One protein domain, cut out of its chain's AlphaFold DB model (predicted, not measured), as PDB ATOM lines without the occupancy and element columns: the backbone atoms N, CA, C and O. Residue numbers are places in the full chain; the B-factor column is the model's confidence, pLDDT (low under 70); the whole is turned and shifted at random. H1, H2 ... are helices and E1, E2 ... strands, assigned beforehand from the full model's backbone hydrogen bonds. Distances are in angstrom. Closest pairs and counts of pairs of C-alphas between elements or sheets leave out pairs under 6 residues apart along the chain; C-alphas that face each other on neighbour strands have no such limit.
ATOM      1  N   GLY A   3     -63.807 105.043  98.517       43.91
ATOM      2  CA  GLY A   3     -64.384 104.379  99.681       43.91
ATOM      3  C   GLY A   3     -65.890 104.586  99.666       43.91
ATOM      4  O   GLY A   3     -66.333 105.732  99.665       43.91
ATOM      5  N   GLU A   4     -66.651 103.500  99.630       52.78
ATOM      6  CA  GLU A   4     -68.116 103.525  99.616       52.78
ATOM      7  C   GLU A   4     -68.650 102.678 100.779       52.78
ATOM      8  O   GLU A   4     -68.079 101.641 101.133       52.78
ATOM      9  N   GLU A   5     -69.711 103.162 101.422       53.47
ATOM     10  CA  GLU A   5     -70.424 102.458 102.488       53.47
ATOM     11  C   GLU A   5     -71.678 101.835 101.875       53.47
ATOM     12  O   GLU A   5     -72.504 102.551 101.311       53.47
ATOM     13  N   VAL A   6     -71.805 100.510 101.959       64.38
ATOM     14  CA  VAL A   6     -72.880  99.754 101.303       64.38
ATOM     15  C   VAL A   6     -73.620  98.932 102.356       64.38
ATOM     16  O   VAL A   6     -73.010  98.194 103.129       64.38
ATOM     17  N   ALA A   7     -74.946  99.068 102.398       55.97
ATOM     18  CA  ALA A   7     -75.813  98.213 103.202       55.97
ATOM     19  C   ALA A   7     -76.135  96.939 102.409       55.97
ATOM     20  O   ALA A   7     -76.594  97.029 101.268       55.97
ATOM     21  N   VAL A   8     -75.892  95.765 102.996       54.06
ATOM     22  CA  VAL A   8     -76.156  94.467 102.352       54.06
ATOM     23  C   VAL A   8     -77.176  93.688 103.178       54.06
ATOM     24  O   VAL A   8     -77.026  93.548 104.390       54.06
ATOM     25  N   THR A   9     -78.214  93.176 102.513       51.78
ATOM     26  CA  THR A   9     -79.236  92.304 103.112       51.78
ATOM     27  C   THR A   9     -78.901  90.849 102.790       51.78
ATOM     28  O   THR A   9     -78.882  90.469 101.617       51.78
ATOM     29  N   LEU A  10     -78.623  90.028 103.806       53.03
ATOM     30  CA  LEU A  10     -78.348  88.597 103.636       53.03
ATOM     31  C   LEU A  10     -79.636  87.770 103.815       53.03
ATOM     32  O   LEU A  10     -80.418  88.057 104.722       53.03
ATOM     33  N   PRO A  11     -79.880  86.738 102.985       44.16
ATOM     34  CA  PRO A  11     -81.068  85.911 103.118       44.16
ATOM     35  C   PRO A  11     -80.835  84.804 104.158       44.16
ATOM     36  O   PRO A  11     -80.221  83.786 103.856       44.16
ATOM     37  N   ALA A  12     -81.396  85.015 105.351       53.78
ATOM     38  CA  ALA A  12     -81.582  84.053 106.443       53.78
ATOM     39  C   ALA A  12     -80.326  83.543 107.185       53.78
ATOM     40  O   ALA A  12     -79.256  83.302 106.629       53.78
ATOM     41  N   THR A  13     -80.494  83.334 108.492       55.25
ATOM     42  CA  THR A  13     -79.514  82.693 109.376       55.25
ATOM     43  C   THR A  13     -79.553  81.163 109.221       55.25
ATOM     44  O   THR A  13     -80.553  80.589 108.782       55.25
ATOM     45  N   LEU A  14     -78.475  80.463 109.613       55.62
ATOM     46  CA  LEU A  14     -78.351  78.987 109.560       55.62
ATOM     47  C   LEU A  14     -79.443  78.224 110.348       55.62
ATOM     48  O   LEU A  14     -79.539  77.003 110.233       55.62
ATOM     49  N   THR A  15     -80.256  78.922 111.145       65.75
ATOM     50  CA  THR A  15     -81.364  78.386 111.947       65.75
ATOM     51  C   THR A  15     -82.734  78.490 111.266       65.75
ATOM     52  O   THR A  15     -83.704  77.963 111.802       65.75
ATOM     53  N   GLY A  16     -82.834  79.106 110.080       50.38
ATOM     54  CA  GLY A  16     -84.090  79.199 109.326       50.38
ATOM     55  C   GLY A  16     -85.070  80.265 109.830       50.38
ATOM     56  O   GLY A  16     -86.209  80.304 109.367       50.38
ATOM     57  N   GLU A  17     -84.641  81.140 110.740       54.38
ATOM     58  CA  GLU A  17     -85.391  82.343 111.099       54.38
ATOM     59  C   GLU A  17     -85.057  83.473 110.113       54.38
ATOM     60  O   GLU A  17     -83.893  83.730 109.788       54.38
ATOM     61  N   LEU A  18     -86.100  84.135 109.602       47.91
ATOM     62  CA  LEU A  18     -85.988  85.386 108.851       47.91
ATOM     63  C   LEU A  18     -85.611  86.490 109.838       47.91
ATOM     64  O   LEU A  18     -86.463  87.219 110.332       47.91
ATOM     65  N   ASP A  19     -84.327  86.558 110.157       49.78
ATOM     66  CA  ASP A  19     -83.752  87.668 110.897       49.78
ATOM     67  C   ASP A  19     -83.140  88.621 109.865       49.78
ATOM     68  O   ASP A  19     -82.101  88.328 109.264       49.78
ATOM     69  N   GLU A  20     -83.845  89.715 109.567       51.34
ATOM     70  CA  GLU A  20     -83.386  90.777 108.664       51.34
ATOM     71  C   GLU A  20     -82.255  91.569 109.335       51.34
ATOM     72  O   GLU A  20     -82.398  92.730 109.723       51.34
ATOM     73  N   ASN A  21     -81.096  90.936 109.490       57.22
ATOM     74  CA  ASN A  21     -79.914  91.605 110.000       57.22
ATOM     75  C   ASN A  21     -79.370  92.536 108.910       57.22
ATOM     76  O   ASN A  21     -78.901  92.107 107.855       57.22
ATOM     77  N   THR A  22     -79.486  93.844 109.143       63.03
ATOM     78  CA  THR A  22     -78.886  94.866 108.280       63.03
ATOM     79  C   THR A  22     -77.414  94.996 108.646       63.03
ATOM     80  O   THR A  22     -77.078  95.571 109.682       63.03
ATOM     81  N   HIS A  23     -76.531  94.485 107.792       72.44
ATOM     82  CA  HIS A  23     -75.087  94.609 107.974       72.44
ATOM     83  C   HIS A  23     -74.590  95.902 107.309       72.44
ATOM     84  O   HIS A  23     -74.873  96.163 106.134       72.44
ATOM     85  N   ARG A  24     -73.852  96.736 108.058       79.31
ATOM     86  CA  ARG A  24     -73.160  97.912 107.505       79.31
ATOM     87  C   ARG A  24     -71.748  97.503 107.120       79.31
ATOM     88  O   ARG A  24     -70.950  97.174 107.990       79.31
ATOM     89  N   VAL A  25     -71.441  97.564 105.829       88.06
ATOM     90  CA  VAL A  25     -70.124  97.217 105.293       88.06
ATOM     91  C   VAL A  25     -69.471  98.466 104.717       88.06
ATOM     92  O   VAL A  25     -70.117  99.287 104.060       88.06
ATOM     93  N   ARG A  26     -68.161  98.599 104.919       90.50
ATOM     94  CA  ARG A  26     -67.334  99.554 104.179       90.50
ATOM     95  C   ARG A  26     -66.363  98.840 103.269       90.50
ATOM     96  O   ARG A  26     -65.783  97.827 103.654       90.50
ATOM     97  N   GLN A  27     -66.170  99.406 102.081       93.94
ATOM     98  CA  GLN A  27     -65.245  98.893 101.081       93.94
ATOM     99  C   GLN A  27     -64.331  99.998 100.547       93.94
ATOM    100  O   GLN A  27     -64.753 101.134 100.337       93.94
ATOM    101  N   ALA A  28     -63.071  99.645 100.298       94.12
ATOM    102  CA  ALA A  28     -62.098 100.474  99.602       94.12
ATOM    103  C   ALA A  28     -61.260  99.611  98.671       94.12
ATOM    104  O   ALA A  28     -60.922  98.476  99.003       94.12
ATOM    105  N   GLN A  29     -60.899 100.173  97.521       96.38
ATOM    106  CA  GLN A  29     -60.102  99.490  96.510       96.38
ATOM    107  C   GLN A  29     -59.038 100.402  95.896       96.38
ATOM    108  O   GLN A  29     -59.219 101.621  95.767       96.38
ATOM    109  N   VAL A  30     -57.926  99.783  95.513       95.12
ATOM    110  CA  VAL A  30     -56.829 100.368  94.742       95.12
ATOM    111  C   VAL A  30     -56.633  99.516  93.496       95.12
ATOM    112  O   VAL A  30     -56.708  98.289  93.549       95.12
ATOM    113  N   MET A  31     -56.416 100.180  92.365       95.44
ATOM    114  CA  MET A  31     -56.282  99.543  91.062       95.44
ATOM    115  C   MET A  31     -54.918  99.898  90.481       95.44
ATOM    116  O   MET A  31     -54.534 101.067  90.482       95.44
ATOM    117  N   PHE A  32     -54.215  98.895  89.972       93.50
ATOM    118  CA  PHE A  32     -52.925  99.027  89.310       93.50
ATOM    119  C   PHE A  32     -53.041  98.492  87.889       93.50
ATOM    120  O   PHE A  32     -53.508  97.370  87.683       93.50
ATOM    121  N   ALA A  33     -52.583  99.276  86.916       92.94
ATOM    122  CA  ALA A  33     -52.291  98.733  85.599       92.94
ATOM    123  C   ALA A  33     -51.063  97.823  85.726       92.94
ATOM    124  O   ALA A  33     -50.039  98.239  86.271       92.94
ATOM    125  N   HIS A  34     -51.175  96.579  85.264       90.81
ATOM    126  CA  HIS A  34     -50.012  95.711  85.149       90.81
ATOM    127  C   HIS A  34     -49.073  96.272  84.056       90.81
ATOM    128  O   HIS A  34     -49.573  96.852  83.089       90.81
ATOM    129  N   PRO A  35     -47.736  96.125  84.157       89.50
ATOM    130  CA  PRO A  35     -46.793  96.723  83.202       89.50
ATOM    131  C   PRO A  35     -46.995  96.335  81.729       89.50
ATOM    132  O   PRO A  35     -46.624  97.097  80.841       89.50
ATOM    133  N   ASP A  36     -47.597  95.175  81.461       89.31
ATOM    134  CA  ASP A  36     -47.944  94.740  80.099       89.31
ATOM    135  C   ASP A  36     -49.173  95.454  79.509       89.31
ATOM    136  O   ASP A  36     -49.435  95.318  78.320       89.31
ATOM    137  N   ASN A  37     -49.912  96.233  80.307       87.44
ATOM    138  CA  ASN A  37     -51.184  96.878  79.958       87.44
ATOM    139  C   ASN A  37     -52.311  95.925  79.519       87.44
ATOM    140  O   ASN A  37     -53.367  96.386  79.088       87.44
ATOM    141  N   GLU A  38     -52.129  94.615  79.658       92.44
ATOM    142  CA  GLU A  38     -53.142  93.605  79.330       92.44
ATOM    143  C   GLU A  38     -53.897  93.145  80.578       92.44
ATOM    144  O   GLU A  38     -54.993  92.586  80.488       92.44
ATOM    145  N   ARG A  39     -53.322  93.390  81.761       92.00
ATOM    146  CA  ARG A  39     -53.870  92.967  83.049       92.00
ATOM    147  C   ARG A  39     -54.118  94.150  83.979       92.00
ATOM    148  O   ARG A  39     -53.418  95.161  83.969       92.00
ATOM    149  N   LEU A  40     -55.119  93.983  84.834       94.38
ATOM    150  CA  LEU A  40     -55.481  94.931  85.879       94.38
ATOM    151  C   LEU A  40     -55.423  94.213  87.220       94.38
ATOM    152  O   LEU A  40     -56.040  93.161  87.389       94.38
ATOM    153  N   VAL A  41     -54.693  94.781  88.173       93.25
ATOM    154  CA  VAL A  41     -54.628  94.257  89.537       93.25
ATOM    155  C   VAL A  41     -55.482  95.135  90.432       93.25
ATOM    156  O   VAL A  41     -55.271  96.342  90.518       93.25
ATOM    157  N   ILE A  42     -56.455  94.521  91.098       94.69
ATOM    158  CA  ILE A  42     -57.354  95.193  92.032       94.69
ATOM    159  C   ILE A  42     -57.096  94.607  93.413       94.69
ATOM    160  O   ILE A  42     -57.205  93.399  93.610       94.69
ATOM    161  N   VAL A  43     -56.764  95.473  94.363       94.06
ATOM    162  CA  VAL A  43     -56.617  95.114  95.774       94.06
ATOM    163  C   VAL A  43     -57.663  95.888  96.552       94.06
ATOM    164  O   VAL A  43     -57.751  97.110  96.428       94.06
ATOM    165  N   GLY A  44     -58.464  95.185  97.343       94.00
ATOM    166  CA  GLY A  44     -59.531  95.793  98.120       94.00
ATOM    167  C   GLY A  44     -59.593  95.261  99.539       94.00
ATOM    168  O   GLY A  44     -59.140  94.155  99.824       94.00
ATOM    169  N   VAL A  45     -60.170  96.072 100.418       94.38
ATOM    170  CA  VAL A  45     -60.551  95.680 101.772       94.38
ATOM    171  C   VAL A  45     -62.039  95.944 101.954       94.38
ATOM    172  O   VAL A  45     -62.533  97.012 101.583       94.38
ATOM    173  N   SER A  46     -62.742  94.964 102.508       93.69
ATOM    174  CA  SER A  46     -64.139  95.059 102.916       93.69
ATOM    175  C   SER A  46     -64.265  94.603 104.366       93.69
ATOM    176  O   SER A  46     -63.626  93.633 104.775       93.69
ATOM    177  N   SER A  47     -65.029  95.341 105.169       90.69
ATOM    178  CA  SER A  47     -65.215  95.015 106.585       90.69
ATOM    179  C   SER A  47     -66.545  95.535 107.120       90.69
ATOM    180  O   SER A  47     -66.992  96.619 106.738       90.69
ATOM    181  N   GLU A  48     -67.143  94.768 108.032       89.31
ATOM    182  CA  GLU A  48     -68.279  95.181 108.870       89.31
ATOM    183  C   GLU A  48     -67.831  95.930 110.136       89.31
ATOM    184  O   GLU A  48     -68.630  96.622 110.760       89.31
ATOM    185  N   ALA A  49     -66.546  95.846 110.503       87.81
ATOM    186  CA  ALA A  49     -65.973  96.591 111.623       87.81
ATOM    187  C   ALA A  49     -65.685  98.042 111.198       87.81
ATOM    188  O   ALA A  49     -64.552  98.421 110.880       87.81
ATOM    189  N   VAL A  50     -66.749  98.845 111.131       85.69
ATOM    190  CA  VAL A  50     -66.723 100.238 110.657       85.69
ATOM    191  C   VAL A  50     -65.869 101.128 111.566       85.69
ATOM    192  O   VAL A  50     -65.232 102.069 111.090       85.69
ATOM    193  N   GLU A  51     -65.811 100.826 112.858       91.38
ATOM    194  CA  GLU A  51     -65.042 101.563 113.862       91.38
ATOM    195  C   GLU A  51     -63.532 101.469 113.596       91.38
ATOM    196  O   GLU A  51     -62.811 102.463 113.704       91.38
ATOM    197  N   ASP A  52     -63.071 100.302 113.144       91.56
ATOM    198  CA  ASP A  52     -61.665 100.021 112.840       91.56
ATOM    199  C   ASP A  52     -61.290 100.348 111.387       91.56
ATOM    200  O   ASP A  52     -60.174 100.080 110.934       91.56
ATOM    201  N   TRP A  53     -62.195 100.987 110.637       92.44
ATOM    202  CA  TRP A  53     -62.024 101.282 109.215       92.44
ATOM    203  C   TRP A  53     -60.688 101.955 108.880       92.44
ATOM    204  O   TRP A  53     -60.012 101.583 107.920       92.44
ATOM    205  N   HIS A  54     -60.263 102.920 109.698       93.88
ATOM    206  CA  HIS A  54     -58.997 103.621 109.492       93.88
ATOM    207  C   HIS A  54     -57.782 102.676 109.569       93.88
ATOM    208  O   HIS A  54     -56.807 102.860 108.839       93.88
ATOM    209  N   HIS A  55     -57.832 101.650 110.423       95.06
ATOM    210  CA  HIS A  55     -56.778 100.644 110.515       95.06
ATOM    211  C   HIS A  55     -56.696  99.816 109.227       95.06
ATOM    212  O   HIS A  55     -55.618  99.687 108.645       95.06
ATOM    213  N   TYR A  56     -57.837  99.341 108.726       93.88
ATOM    214  CA  TYR A  56     -57.909  98.558 107.491       93.88
ATOM    215  C   TYR A  56     -57.466  99.348 106.258       93.88
ATOM    216  O   TYR A  56     -56.699  98.842 105.437       93.88
ATOM    217  N   VAL A  57     -57.866 100.615 106.151       94.50
ATOM    218  CA  VAL A  57     -57.410 101.494 105.065       94.50
ATOM    219  C   VAL A  57     -55.902 101.737 105.139       94.50
ATOM    220  O   VAL A  57     -55.245 101.783 104.102       94.50
ATOM    221  N   LYS A  58     -55.323 101.845 106.340       95.56
ATOM    222  CA  LYS A  58     -53.869 101.979 106.507       95.56
ATOM    223  C   LYS A  58     -53.117 100.716 106.072       95.56
ATOM    224  O   LYS A  58     -52.047 100.833 105.481       95.56
ATOM    225  N   ILE A  59     -53.671  99.529 106.328       94.62
ATOM    226  CA  ILE A  59     -53.127  98.269 105.796       94.62
ATOM    227  C   ILE A  59     -53.180  98.288 104.266       94.62
ATOM    228  O   ILE A  59     -52.171  98.005 103.627       94.62
ATOM    229  N   LEU A  60     -54.319  98.676 103.682       94.62
ATOM    230  CA  LEU A  60     -54.470  98.783 102.230       94.62
ATOM    231  C   LEU A  60     -53.471  99.779 101.617       94.62
ATOM    232  O   LEU A  60     -52.876  99.465 100.591       94.62
ATOM    233  N   ASP A  61     -53.238 100.940 102.241       95.12
ATOM    234  CA  ASP A  61     -52.205 101.904 101.815       95.12
ATOM    235  C   ASP A  61     -50.793 101.302 101.900       95.12
ATOM    236  O   ASP A  61     -49.999 101.458 100.974       95.12
ATOM    237  N   GLY A  62     -50.493 100.557 102.968       95.31
ATOM    238  CA  GLY A  62     -49.228  99.834 103.113       95.31
ATOM    239  C   GLY A  62     -49.008  98.809 101.999       95.31
ATOM    240  O   GLY A  62     -47.963  98.834 101.352       95.31
ATOM    241  N   ILE A  63     -50.015  97.970 101.728       92.56
ATOM    242  CA  ILE A  63     -49.988  96.988 100.634       92.56
ATOM    243  C   ILE A  63     -49.806  97.701  99.297       92.56
ATOM    244  O   ILE A  63     -48.946  97.321  98.508       92.56
ATOM    245  N   ALA A  64     -50.576  98.763  99.053       92.94
ATOM    246  CA  ALA A  64     -50.547  99.494  97.795       92.94
ATOM    247  C   ALA A  64     -49.160 100.076  97.475       92.94
ATOM    248  O   ALA A  64     -48.769 100.121  96.312       92.94
ATOM    249  N   ARG A  65     -48.401 100.487  98.498       93.00
ATOM    250  CA  ARG A  65     -47.026 100.993  98.354       93.00
ATOM    251  C   ARG A  65     -45.972  99.896  98.223       93.00
ATOM    252  O   ARG A  65     -44.848 100.205  97.842       93.00
ATOM    253  N   SER A  66     -46.307  98.652  98.556       91.38
ATOM    254  CA  SER A  66     -45.403  97.504  98.445       91.38
ATOM    255  C   SER A  66     -45.648  96.646  97.205       91.38
ATOM    256  O   SER A  66     -44.925  95.674  97.002       91.38
ATOM    257  N   VAL A  67     -46.666  96.953  96.392       88.94
ATOM    258  CA  VAL A  67     -46.902  96.225  95.140       88.94
ATOM    259  C   VAL A  67     -45.735  96.480  94.190       88.94
ATOM    260  O   VAL A  67     -45.474  97.614  93.793       88.94
ATOM    261  N   ALA A  68     -45.062  95.401  93.804       87.75
ATOM    262  CA  ALA A  68     -44.066  95.383  92.750       87.75
ATOM    263  C   ALA A  68     -44.444  94.304  91.736       87.75
ATOM    264  O   ALA A  68     -44.954  93.244  92.100       87.75
ATOM    265  N   PHE A  69     -44.192  94.590  90.465       88.19
ATOM    266  CA  PHE A  69     -44.349  93.636  89.379       88.19
ATOM    267  C   PHE A  69     -42.955  93.168  88.981       88.19
ATOM    268  O   PHE A  69     -42.149  93.977  88.525       88.19
ATOM    269  N   THR A  70     -42.661  91.892  89.196       81.62
ATOM    270  CA  THR A  70     -41.427  91.258  88.727       81.62
ATOM    271  C   THR A  70     -41.687  90.539  87.415       81.62
ATOM    272  O   THR A  70     -42.719  89.881  87.255       81.62
ATOM    273  N   ASP A  71     -40.745  90.653  86.482       70.62
ATOM    274  CA  ASP A  71     -40.711  89.761  85.331       70.62
ATOM    275  C   ASP A  71     -40.383  88.349  85.852       70.62
ATOM    276  O   ASP A  71     -39.348  88.175  86.496       70.62
ATOM    277  N   PRO A  72     -41.235  87.333  85.633       67.31
ATOM    278  CA  PRO A  72     -40.934  85.965  86.049       67.31
ATOM    279  C   PRO A  72     -39.675  85.384  85.382       67.31
ATOM    280  O   PRO A  72     -39.192  84.349  85.832       67.31
ATOM    281  N   ALA A  73     -39.157  86.006  84.316       65.38
ATOM    282  CA  ALA A  73     -37.887  85.641  83.697       65.38
ATOM    283  C   ALA A  73     -36.659  86.300  84.359       65.38
ATOM    284  O   ALA A  73     -35.534  85.872  84.092       65.38
ATOM    285  N   GLU A  74     -36.840  87.318  85.208       68.81
ATOM    286  CA  GLU A  74     -35.743  87.924  85.962       68.81
ATOM    287  C   GLU A  74     -35.491  87.145  87.263       68.81
ATOM    288  O   GLU A  74     -36.411  86.973  88.066       68.81
ATOM    289  N   PRO A  75     -34.248  86.689  87.511       67.75
ATOM    290  CA  PRO A  75     -33.917  86.002  88.749       67.75
ATOM    291  C   PRO A  75     -34.130  86.941  89.938       67.75
ATOM    292  O   PRO A  75     -33.557  88.031  90.019       67.75
ATOM    293  N   THR A  76     -34.964  86.516  90.879       74.50
ATOM    294  CA  THR A  76     -35.222  87.266  92.104       74.50
ATOM    295  C   THR A  76     -34.073  87.082  93.097       74.50
ATOM    296  O   THR A  76     -33.296  86.130  93.030       74.50
ATOM    297  N   ILE A  77     -33.978  87.962  94.100       75.38
ATOM    298  CA  ILE A  77     -33.055  87.758  95.233       75.38
ATOM    299  C   ILE A  77     -33.341  86.415  95.930       75.38
ATOM    300  O   ILE A  77     -32.416  85.776  96.422       75.38
ATOM    301  N   GLY A  78     -34.602  85.966  95.945       74.62
ATOM    302  CA  GLY A  78     -34.977  84.645  96.446       74.62
ATOM    303  C   GLY A  78     -34.341  83.509  95.643       74.62
ATOM    304  O   GLY A  78     -33.826  82.573  96.246       74.62
ATOM    305  N   ASP A  79     -34.299  83.629  94.315       73.06
ATOM    306  CA  ASP A  79     -33.673  82.641  93.426       73.06
ATOM    307  C   ASP A  79     -32.152  82.600  93.617       73.06
ATOM    308  O   ASP A  79     -31.572  81.529  93.790       73.06
ATOM    309  N   LEU A  80     -31.521  83.773  93.727       74.12
ATOM    310  CA  LEU A  80     -30.085  83.891  94.000       74.12
ATOM    311  C   LEU A  80     -29.702  83.310  95.372       74.12
ATOM    312  O   LEU A  80     -28.661  82.668  95.516       74.12
ATOM    313  N   LEU A  81     -30.540  83.512  96.395       77.94
ATOM    314  CA  LEU A  81     -30.343  82.928  97.728       77.94
ATOM    315  C   LEU A  81     -30.649  81.422  97.764       77.94
ATOM    316  O   LEU A  81     -30.102  80.714  98.611       77.94
ATOM    317  N   ALA A  82     -31.485  80.928  96.849       79.62
ATOM    318  CA  ALA A  82     -31.766  79.507  96.660       79.62
ATOM    319  C   ALA A  82     -30.678  78.773  95.848       79.62
ATOM    320  O   ALA A  82     -30.730  77.547  95.739       79.62
ATOM    321  N   GLY A  83     -29.669  79.490  95.335       64.38
ATOM    322  CA  GLY A  83     -28.543  78.918  94.596       64.38
ATOM    323  C   GLY A  83     -28.830  78.640  93.119       64.38
ATOM    324  O   GLY A  83     -28.190  77.751  92.552       64.38
TER     325      GLY A  83
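What this domain is: This is residues 3 to 83 of the 84 residues of an uncharacterized protein of Saccharopolyspora dendranthemae (UniProt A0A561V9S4). A long, strongly twisted three-stranded ribbon has helix H1 along one face, in two layers; residues 72 to 83, with small H2, stick out. The 81 residues printed include E1, E2, E3, H1, H2, class mixed. Sheet E1 - E2 - E3 is a meander, each strand antiparallel to the one before. It is extended: radius of gyration of the C-alphas 19.3 A, spans 59 by 27 by 27 A.

Where its parts are: Find C-alpha 3 at (-64.384, 104.379, 99.681), beginning E1, residues 3 to 9. E2, residues 22 to 33, spans 35.2 A; E3 is residues 40 to 47. H1 is residues 53 to 66, 20.2 A; H2, residues 77 to 81, ends at (-30.343, 82.928, 97.728).

How they stand to each other: Within hydrogen-bond range, find N 6 and O 25, 3.0 A, in hairpin E1 and E2; N 30 and O 43, 2.8 A, in hairpin E2 and E3. H1 is on the sheet, height 9.5 A; C-alphas 45 and 60 are the closest of E3 and H1, 6.8 A. H1 and H2 are apart. Both helices have every O i to N i+4 pair within range.

The domain as a whole: The printed part has no cut; E1 to E2 is a long link. pLDDT is under 70 at residues 3 to 22, 72 to 75 and 83.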